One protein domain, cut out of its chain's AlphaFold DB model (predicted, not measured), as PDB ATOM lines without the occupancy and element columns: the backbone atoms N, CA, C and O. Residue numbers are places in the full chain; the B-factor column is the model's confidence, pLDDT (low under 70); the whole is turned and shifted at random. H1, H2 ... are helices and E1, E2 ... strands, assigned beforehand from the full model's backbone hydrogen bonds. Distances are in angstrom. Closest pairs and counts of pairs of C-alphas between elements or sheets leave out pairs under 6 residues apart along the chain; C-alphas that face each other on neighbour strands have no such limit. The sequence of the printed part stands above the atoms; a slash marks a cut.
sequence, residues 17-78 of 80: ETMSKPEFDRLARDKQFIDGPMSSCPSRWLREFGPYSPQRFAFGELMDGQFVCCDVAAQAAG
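Overview. This is residues 17 to 78 of the 80 residues of an uncharacterized protein of marine sediment metagenome (UniProt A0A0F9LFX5). A small antiparallel sheet of three strands, E1, E2 and E3, has the helix H1 packed slantwise over one face. H2 sits away from the sheet on the excursion from E1 to E2, and the short helix H3 continues the chain directly from the end of E3. The printed part has 62 residues, with three named helices and three named strands in the order H1, E1, H2, E2, E3, H3; the sheet's order is E1, E2, E3, and the class is mixed, helices and strands. It is compact, with a radius of gyration of the C-alphas of 11.1 A, and rounded, with spans of 28 by 26 by 17 A.

Arrangement. Begin at residues 17 to 18, a short stretch that pairs in parallel with residues 68 to 69 of E3, residues 67 to 71. Next look at H1, residues 21 to 29, which is on the sheet at a height over the sheet of 8.7 A. It lies over E3 and over E2, residues 57 to 62, and runs slantwise to the strands, at 45 degrees to E2 on the local plane. Its closest C-alphas to E3 are those of Lys 21 and Cys 70, 5.7 A apart. Go on to E1, residues 33 to 38, an edge strand antiparallel to E2 at 168 degrees; N 34 and O 61 are within hydrogen-bond range at 2.8 A. H2, residues 43 to 48, is not on the sheet and is apart from H1 and E3. E2 and E3 form a hairpin, antiparallel at 157 degrees, where you find N 58 and O 70 at 2.9 A and N 60 and O 68 at 3.0 A. H3, residues 72 to 76, is only just not on the sheet, with 4 pairs of C-alphas within 10 A. H3 is close to H1 but not clearly touching it; their closest C-alphas, those of Lys 21 and Val 72, are 6.3 A apart. In H1 every O i to N i+4 pair is within hydrogen-bond range; in H2 it is 1 of 2, and in H3 0 of 1, beside 1 of 2 O i to N i+3 pairs.

Along the chain. Find C-alpha 21 at (177.451, 177.224, 165.620); from there H1 runs 12.1 A to residue 29. E1, residues 33 to 38, spans 9.7 A, and H2, residues 43 to 48, spans 9.2 A. Find C-alpha 57 at (178.058, 167.974, 168.679), where E2 begins its 16.2 A to residue 62. E3, residues 67 to 71, spans 13.7 A, and H3, residues 72 to 76, ends at C-alpha 76, (182.589, 172.189, 158.105).

Size, cuts and confidence. The two C-alphas farthest apart are those of Asp 64 and Ala 77, 31.2 A. The printed part has no cut and no long link; the link from H2 to E2 is short, and the others are tight. The mean pLDDT of the printed part is 71.5; look for values under 70 in residues 35 to 55 and 73 to 78.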
ATOM      1  N   GLU A  17     166.272 172.223 170.880       75.81
ATOM      2  CA  GLU A  17     166.421 173.027 169.675       75.81
ATOM      3  C   GLU A  17     167.820 172.880 169.077       75.81
ATOM      4  O   GLU A  17     168.847 172.949 169.760       75.81
ATOM      5  N   THR A  18     167.848 172.647 167.767       75.62
ATOM      6  CA  THR A  18     169.088 172.596 166.989       75.62
ATOM      7  C   THR A  18     169.385 173.994 166.486       75.62
ATOM      8  O   THR A  18     168.524 174.622 165.873       75.62
ATOM      9  N   MET A  19     170.605 174.474 166.701       80.12
ATOM     10  CA  MET A  19     171.020 175.797 166.249       80.12
ATOM     11  C   MET A  19     172.383 175.781 165.566       80.12
ATOM     12  O   MET A  19     173.203 174.872 165.724       80.12
ATOM     13  N   SER A  20     172.633 176.838 164.804       79.81
ATOM     14  CA  SER A  20     173.906 177.068 164.136       79.81
ATOM     15  C   SER A  20     175.022 177.347 165.146       79.81
ATOM     16  O   SER A  20     174.809 178.016 166.159       79.81
ATOM     17  N   LYS A  21     176.251 176.922 164.824       80.06
ATOM     18  CA  LYS A  21     177.451 177.224 165.620       80.06
ATOM     19  C   LYS A  21     177.594 178.700 166.018       80.06
ATOM     20  O   LYS A  21     177.887 178.930 167.187       80.06
ATOM     21  N   PRO A  22     177.416 179.697 165.127       83.00
ATOM     22  CA  PRO A  22     177.523 181.103 165.521       83.00
ATOM     23  C   PRO A  22     176.526 181.508 166.614       83.00
ATOM     24  O   PRO A  22     176.919 182.205 167.545       83.00
ATOM     25  N   GLU A  23     175.279 181.035 166.550       83.56
ATOM     26  CA  GLU A  23     174.269 181.325 167.577       83.56
ATOM     27  C   GLU A  23     174.623 180.638 168.899       83.56
ATOM     28  O   GLU A  23     174.589 181.260 169.958       83.56
ATOM     29  N   PHE A  24     175.083 179.389 168.834       84.19
ATOM     30  CA  PHE A  24     175.536 178.657 170.012       84.19
ATOM     31  C   PHE A  24     176.754 179.322 170.684       84.19
ATOM     32  O   PHE A  24     176.795 179.478 171.902       84.19
ATOM     33  N   ASP A  25     177.744 179.757 169.895       83.25
ATOM     34  CA  ASP A  25     178.937 180.474 170.373       83.25
ATOM     35  C   ASP A  25     178.550 181.820 170.999       83.25
ATOM     36  O   ASP A  25     179.098 182.211 172.029       83.25
ATOM     37  N   ARG A  26     177.561 182.512 170.418       85.38
ATOM     38  CA  ARG A  26     177.010 183.752 170.968       85.38
ATOM     39  C   ARG A  26     176.377 183.518 172.338       85.38
ATOM     40  O   ARG A  26     176.722 184.238 173.268       85.38
ATOM     41  N   LEU A  27     175.528 182.499 172.482       84.19
ATOM     42  CA  LEU A  27     174.911 182.138 173.766       84.19
ATOM     43  C   LEU A  27     175.960 181.722 174.809       84.19
ATOM     44  O   LEU A  27     175.851 182.095 175.979       84.19
ATOM     45  N   ALA A  28     177.020 181.026 174.378       79.50
ATOM     46  CA  ALA A  28     178.147 180.663 175.236       79.50
ATOM     47  C   ALA A  28     178.884 181.896 175.761       79.50
ATOM     48  O   ALA A  28     179.161 182.001 176.957       79.50
ATOM     49  N   ARG A  29     179.190 182.846 174.871       82.06
ATOM     50  CA  ARG A  29     179.867 184.102 175.219       82.06
ATOM     51  C   ARG A  29     179.031 184.970 176.144       82.06
ATOM     52  O   ARG A  29     179.578 185.569 177.066       82.06
ATOM     53  N   ASP A  30     177.729 185.009 175.902       84.81
ATOM     54  CA  ASP A  30     176.770 185.780 176.689       84.81
ATOM     55  C   ASP A  30     176.453 185.112 178.043       84.81
ATOM     56  O   ASP A  30     175.733 185.665 178.867       84.81
ATOM     57  N   LYS A  31     177.050 183.938 178.316       75.38
ATOM     58  CA  LYS A  31     176.855 183.146 179.539       75.38
ATOM     59  C   LYS A  31     175.387 182.808 179.788       75.38
ATOM     60  O   LYS A  31     174.967 182.720 180.936       75.38
ATOM     61  N   GLN A  32     174.618 182.592 178.722       80.44
ATOM     62  CA  GLN A  32     173.207 182.216 178.832       80.44
ATOM     63  C   GLN A  32     173.020 180.744 179.214       80.44
ATOM     64  O   GLN A  32     171.888 180.319 179.438       80.44
ATOM     65  N   PHE A  33     174.102 179.966 179.284       78.50
ATOM     66  CA  PHE A  33     174.064 178.578 179.723       78.50
ATOM     67  C   PHE A  33     174.086 178.476 181.252       78.50
ATOM     68  O   PHE A  33     174.992 179.009 181.891       78.50
ATOM     69  N   ILE A  34     173.107 177.772 181.827       72.12
ATOM     70  CA  ILE A  34     173.139 177.312 183.227       72.12
ATOM     71  C   ILE A  34     174.208 176.239 183.360       72.12
ATOM     72  O   ILE A  34     175.009 176.261 184.292       72.12
ATOM     73  N   ASP A  35     174.217 175.321 182.396       66.56
ATOM     74  CA  ASP A  35     175.141 174.208 182.342       66.56
ATOM     75  C   ASP A  35     175.532 173.980 180.874       66.56
ATOM     76  O   ASP A  35     174.710 173.665 180.008       66.56
ATOM     77  N   GLY A  36     176.792 174.276 180.550       63.31
ATOM     78  CA  GLY A  36     177.313 174.149 179.195       63.31
ATOM     79  C   GLY A  36     178.522 175.041 178.879       63.31
ATOM     80  O   GLY A  36     178.813 175.978 179.624       63.31
ATOM     81  N   PRO A  37     179.236 174.784 177.766       60.97
ATOM     82  CA  PRO A  37     178.996 173.703 176.815       60.97
ATOM     83  C   PRO A  37     179.368 172.330 177.398       60.97
ATOM     84  O   PRO A  37     180.515 172.091 177.776       60.97
ATOM     85  N   MET A  38     178.399 171.420 177.498       64.25
ATOM     86  CA  MET A  38     178.600 170.111 178.111       64.25
ATOM     87  C   MET A  38     179.363 169.202 177.144       64.25
ATOM     88  O   MET A  38     178.955 169.009 175.998       64.25
ATOM     89  N   SER A  39     180.438 168.572 177.625       54.12
ATOM     90  CA  SER A  39     181.049 167.410 176.955       54.12
ATOM     91  C   SER A  39     180.290 166.107 177.222       54.12
ATOM     92  O   SER A  39     180.716 165.049 176.768       54.12
ATOM     93  N   SER A  40     179.211 166.153 178.005       55.53
ATOM     94  CA  SER A  40     178.420 164.980 178.359       55.53
ATOM     95  C   SER A  40     177.081 165.033 177.643       55.53
ATOM     96  O   SER A  40     176.391 166.050 177.651       55.53
ATOM     97  N   CYS A  41     176.741 163.939 176.976       60.31
ATOM     98  CA  CYS A  41     175.555 163.849 176.149       60.31
ATOM     99  C   CYS A  41     174.373 163.334 176.970       60.31
ATOM    100  O   CYS A  41     174.484 162.252 177.558       60.31
ATOM    101  N   PRO A  42     173.239 164.051 177.017       65.31
ATOM    102  CA  PRO A  42     172.066 163.550 177.713       65.31
ATOM    103  C   PRO A  42     171.549 162.282 177.022       65.31
ATOM    104  O   PRO A  42     171.480 162.206 175.797       65.31
ATOM    105  N   SER A  43     171.120 161.283 177.796       66.31
ATOM    106  CA  SER A  43     170.658 159.980 177.286       66.31
ATOM    107  C   SER A  43     169.525 160.078 176.252       66.31
ATOM    108  O   SER A  43     169.355 159.177 175.431       66.31
ATOM    109  N   ARG A  44     168.748 161.171 176.268       63.94
ATOM    110  CA  ARG A  44     167.708 161.463 175.269       63.94
ATOM    111  C   ARG A  44     168.301 161.714 173.876       63.94
ATOM    112  O   ARG A  44     167.743 161.234 172.896       63.94
ATOM    113  N   TRP A  45     169.465 162.353 173.787       67.81
ATOM    114  CA  TRP A  45     170.166 162.586 172.523       67.81
ATOM    115  C   TRP A  45     170.568 161.281 171.840       67.81
ATOM    116  O   TRP A  45     170.377 161.128 170.639       67.81
ATOM    117  N   LEU A  46     171.043 160.300 172.617       65.69
ATOM    118  CA  LEU A  46     171.373 158.973 172.092       65.69
ATOM    119  C   LEU A  46     170.167 158.297 171.421       65.69
ATOM    120  O   LEU A  46     170.356 157.530 170.479       65.69
ATOM    121  N   ARG A  47     168.938 158.583 171.882       66.31
ATOM    122  CA  ARG A  47     167.706 158.083 171.250       66.31
ATOM    123  C   ARG A  47     167.325 158.853 169.989       66.31
ATOM    124  O   ARG A  47     166.769 158.236 169.089       66.31
ATOM    125  N   GLU A  48     167.567 160.161 169.945       63.88
ATOM    126  CA  GLU A  48     167.040 161.042 168.892       63.88
ATOM    127  C   GLU A  48     168.037 161.268 167.741       63.88
ATOM    128  O   GLU A  48     167.657 161.231 166.576       63.88
ATOM    129  N   PHE A  49     169.328 161.394 168.056       64.69
ATOM    130  CA  PHE A  49     170.403 161.700 167.103       64.69
ATOM    131  C   PHE A  49     171.470 160.597 167.005       64.69
ATOM    132  O   PHE A  49     172.332 160.642 166.126       64.69
ATOM    133  N   GLY A  50     171.419 159.590 167.882       66.06
ATOM    134  CA  GLY A  50     172.363 158.476 167.889       66.06
ATOM    135  C   GLY A  50     173.632 158.749 168.713       66.06
ATOM    136  O   GLY A  50     173.632 159.610 169.594       66.06
ATOM    137  N   PRO A  51     174.714 157.975 168.504       66.81
ATOM    138  CA  PRO A  51     175.880 157.981 169.381       66.81
ATOM    139  C   PRO A  51     176.521 159.366 169.481       66.81
ATOM    140  O   PRO A  51     176.821 160.012 168.475       66.81
ATOM    141  N   TYR A  52     176.767 159.803 170.718       66.44
ATOM    142  CA  TYR A  52     177.406 161.083 170.971       66.44
ATOM    143  C   TYR A  52     178.789 161.146 170.333       66.44
ATOM    144  O   TYR A  52     179.638 160.285 170.562       66.44
ATOM    145  N   SER A  53     179.021 162.213 169.579       68.94
ATOM    146  CA  SER A  53     180.329 162.547 169.038       68.94
ATOM    147  C   SER A  53     180.730 163.931 169.549       68.94
ATOM    148  O   SER A  53     180.252 164.920 168.996       68.94
ATOM    149  N   PRO A  54     181.620 164.041 170.555       66.00
ATOM    150  CA  PRO A  54     182.059 165.334 171.099       66.00
ATOM    151  C   PRO A  54     182.784 166.210 170.074       66.00
ATOM    152  O   PRO A  54     182.847 167.423 170.214       66.00
ATOM    153  N   GLN A  55     183.312 165.596 169.016       66.62
ATOM    154  CA  GLN A  55     183.940 166.293 167.891       66.62
ATOM    155  C   GLN A  55     182.919 166.867 166.897       66.62
ATOM    156  O   GLN A  55     183.277 167.656 166.028       66.62
ATOM    157  N   ARG A  56     181.654 166.447 166.999       71.31
ATOM    158  CA  ARG A  56     180.584 166.782 166.059       71.31
ATOM    159  C   ARG A  56     179.452 167.554 166.711       71.31
ATOM    160  O   ARG A  56     178.843 168.357 166.028       71.31
ATOM    161  N   PHE A  57     179.182 167.350 167.995       74.75
ATOM    162  CA  PHE A  57     178.058 167.974 168.679       74.75
ATOM    163  C   PHE A  57     178.499 168.680 169.959       74.75
ATOM    164  O   PHE A  57     179.187 168.092 170.795       74.75
ATOM    165  N   ALA A  58     178.059 169.926 170.113       77.88
ATOM    166  CA  ALA A  58     178.142 170.688 171.354       77.88
ATOM    167  C   ALA A  58     176.736 170.883 171.934       77.88
ATOM    168  O   ALA A  58     175.781 171.088 171.182       77.88
ATOM    169  N   PHE A  59     176.616 170.831 173.261       77.94
ATOM    170  CA  PHE A  59     175.339 170.950 173.971       77.94
ATOM    171  C   PHE A  59     175.404 172.017 175.044       77.94
ATOM    172  O   PHE A  59     176.454 172.207 175.653       77.94
ATOM    173  N   GLY A  60     174.283 172.667 175.314       80.12
ATOM    174  CA  GLY A  60     174.149 173.571 176.444       80.12
ATOM    175  C   GLY A  60     172.701 173.673 176.901       80.12
ATOM    176  O   GLY A  60     171.776 173.552 176.099       80.12
ATOM    177  N   GLU A  61     172.516 173.885 178.195       80.81
ATOM    178  CA  GLU A  61     171.228 174.177 178.816       80.81
ATOM    179  C   GLU A  61     171.146 175.673 179.102       80.81
ATOM    180  O   GLU A  61     171.997 176.215 179.808       80.81
ATOM    181  N   LEU A  62     170.157 176.355 178.531       80.69
ATOM    182  CA  LEU A  62     169.939 177.788 178.720       80.69
ATOM    183  C   LEU A  62     169.287 178.100 180.069       80.69
ATOM    184  O   LEU A  62     168.600 177.259 180.638       80.69
ATOM    185  N   MET A  63     169.435 179.348 180.531       79.81
ATOM    186  CA  MET A  63     168.845 179.890 181.775       79.81
ATOM    187  C   MET A  63     167.338 179.684 181.934       79.81
ATOM    188  O   MET A  63     166.842 179.642 183.056       79.81
ATOM    189  N   ASP A  64     166.627 179.521 180.825       77.44
ATOM    190  CA  ASP A  64     165.187 179.270 180.797       77.44
ATOM    191  C   ASP A  64     164.823 177.770 180.914       77.44
ATOM    192  O   ASP A  64     163.653 177.407 180.960       77.44
ATOM    193  N   GLY A  65     165.817 176.872 180.968       74.12
ATOM    194  CA  GLY A  65     165.629 175.413 180.957       74.12
ATOM    195  C   GLY A  65     165.517 174.800 179.553       74.12
ATOM    196  O   GLY A  65     165.190 173.621 179.410       74.12
ATOM    197  N   GLN A  66     165.782 175.584 178.501       78.06
ATOM    198  CA  GLN A  66     165.809 175.106 177.117       78.06
ATOM    199  C   GLN A  66     167.137 174.404 176.800       78.06
ATOM    200  O   GLN A  66     168.212 174.957 177.034       78.06
ATOM    201  N   PHE A  67     167.067 173.212 176.200       78.38
ATOM    202  CA  PHE A  67     168.248 172.475 175.747       78.38
ATOM    203  C   PHE A  67     168.554 172.830 174.305       78.38
ATOM    204  O   PHE A  67     167.710 172.681 173.421       78.38
ATOM    205  N   VAL A  68     169.785 173.258 174.056       79.38
ATOM    206  CA  VAL A  68     170.235 173.600 172.714       79.38
ATOM    207  C   VAL A  68     171.446 172.781 172.324       79.38
ATOM    208  O   VAL A  68     172.302 172.424 173.140       79.38
ATOM    209  N   CYS A  69     171.508 172.468 171.041       78.06
ATOM    210  CA  CYS A  69     172.575 171.676 170.465       78.06
ATOM    211  C   CYS A  69     173.088 172.316 169.180       78.06
ATOM    212  O   CYS A  69     172.357 172.988 168.450       78.06
ATOM    213  N   CYS A  70     174.364 172.088 168.906       79.94
ATOM    214  CA  CYS A  70     175.023 172.535 167.697       79.94
ATOM    215  C   CYS A  70     175.760 171.360 167.053       79.94
ATOM    216  O   CYS A  70     176.607 170.747 167.704       79.94
ATOM    217  N   ASP A  71     175.473 171.077 165.776       77.69
ATOM    218  CA  ASP A  71     176.330 170.224 164.947       77.69
ATOM    219  C   ASP A  71     177.498 171.069 164.400       77.69
ATOM    220  O   ASP A  71     177.353 171.923 163.522       77.69
ATOM    221  N   VAL A  72     178.674 170.842 164.975       70.81
ATOM    222  CA  VAL A  72     179.947 171.479 164.634       70.81
ATOM    223  C   VAL A  72     180.500 170.934 163.309       70.81
ATOM    224  O   VAL A  72     181.219 171.648 162.611       70.81
ATOM    225  N   ALA A  73     180.155 169.700 162.921       64.62
ATOM    226  CA  ALA A  73     180.649 169.088 161.684       64.62
ATOM    227  C   ALA A  73     179.860 169.534 160.443       64.62
ATOM    228  O   ALA A  73     180.429 169.645 159.361       64.62
ATOM    229  N   ALA A  74     178.570 169.831 160.584       58.69
ATOM    230  CA  ALA A  74     177.695 170.287 159.514       58.69
ATOM    231  C   ALA A  74     178.108 171.676 159.013       58.69
ATOM    232  O   ALA A  74     177.959 171.966 157.831       58.69
ATOM    233  N   GLN A  75     178.711 172.507 159.872       51.47
ATOM    234  CA  GLN A  75     179.328 173.763 159.436       51.47
ATOM    235  C   GLN A  75     180.620 173.558 158.634       51.47
ATOM    236  O   GLN A  75     180.904 174.364 157.756       51.47
ATOM    237  N   ALA A  76     181.378 172.482 158.877       51.62
ATOM    238  CA  ALA A  76     182.589 172.189 158.105       51.62
ATOM    239  C   ALA A  76     182.284 171.691 156.679       51.62
ATOM    240  O   ALA A  76     183.142 171.783 155.809       51.62
ATOM    241  N   ALA A  77     181.067 171.197 156.425       48.75
ATOM    242  CA  ALA A  77     180.622 170.740 155.106       48.75
ATOM    243  C   ALA A  77     179.907 171.829 154.274       48.75
ATOM    244  O   ALA A  77     179.448 171.545 153.172       48.75
ATOM    245  N   GLY A  78     179.787 173.054 154.800       43.50
ATOM    246  CA  GLY A  78     179.132 174.191 154.141       43.50
ATOM    247  C   GLY A  78     180.089 175.252 153.589       43.50
ATOM    248  O   GLY A  78     179.651 176.373 153.345       43.50
TER     249      GLY A  78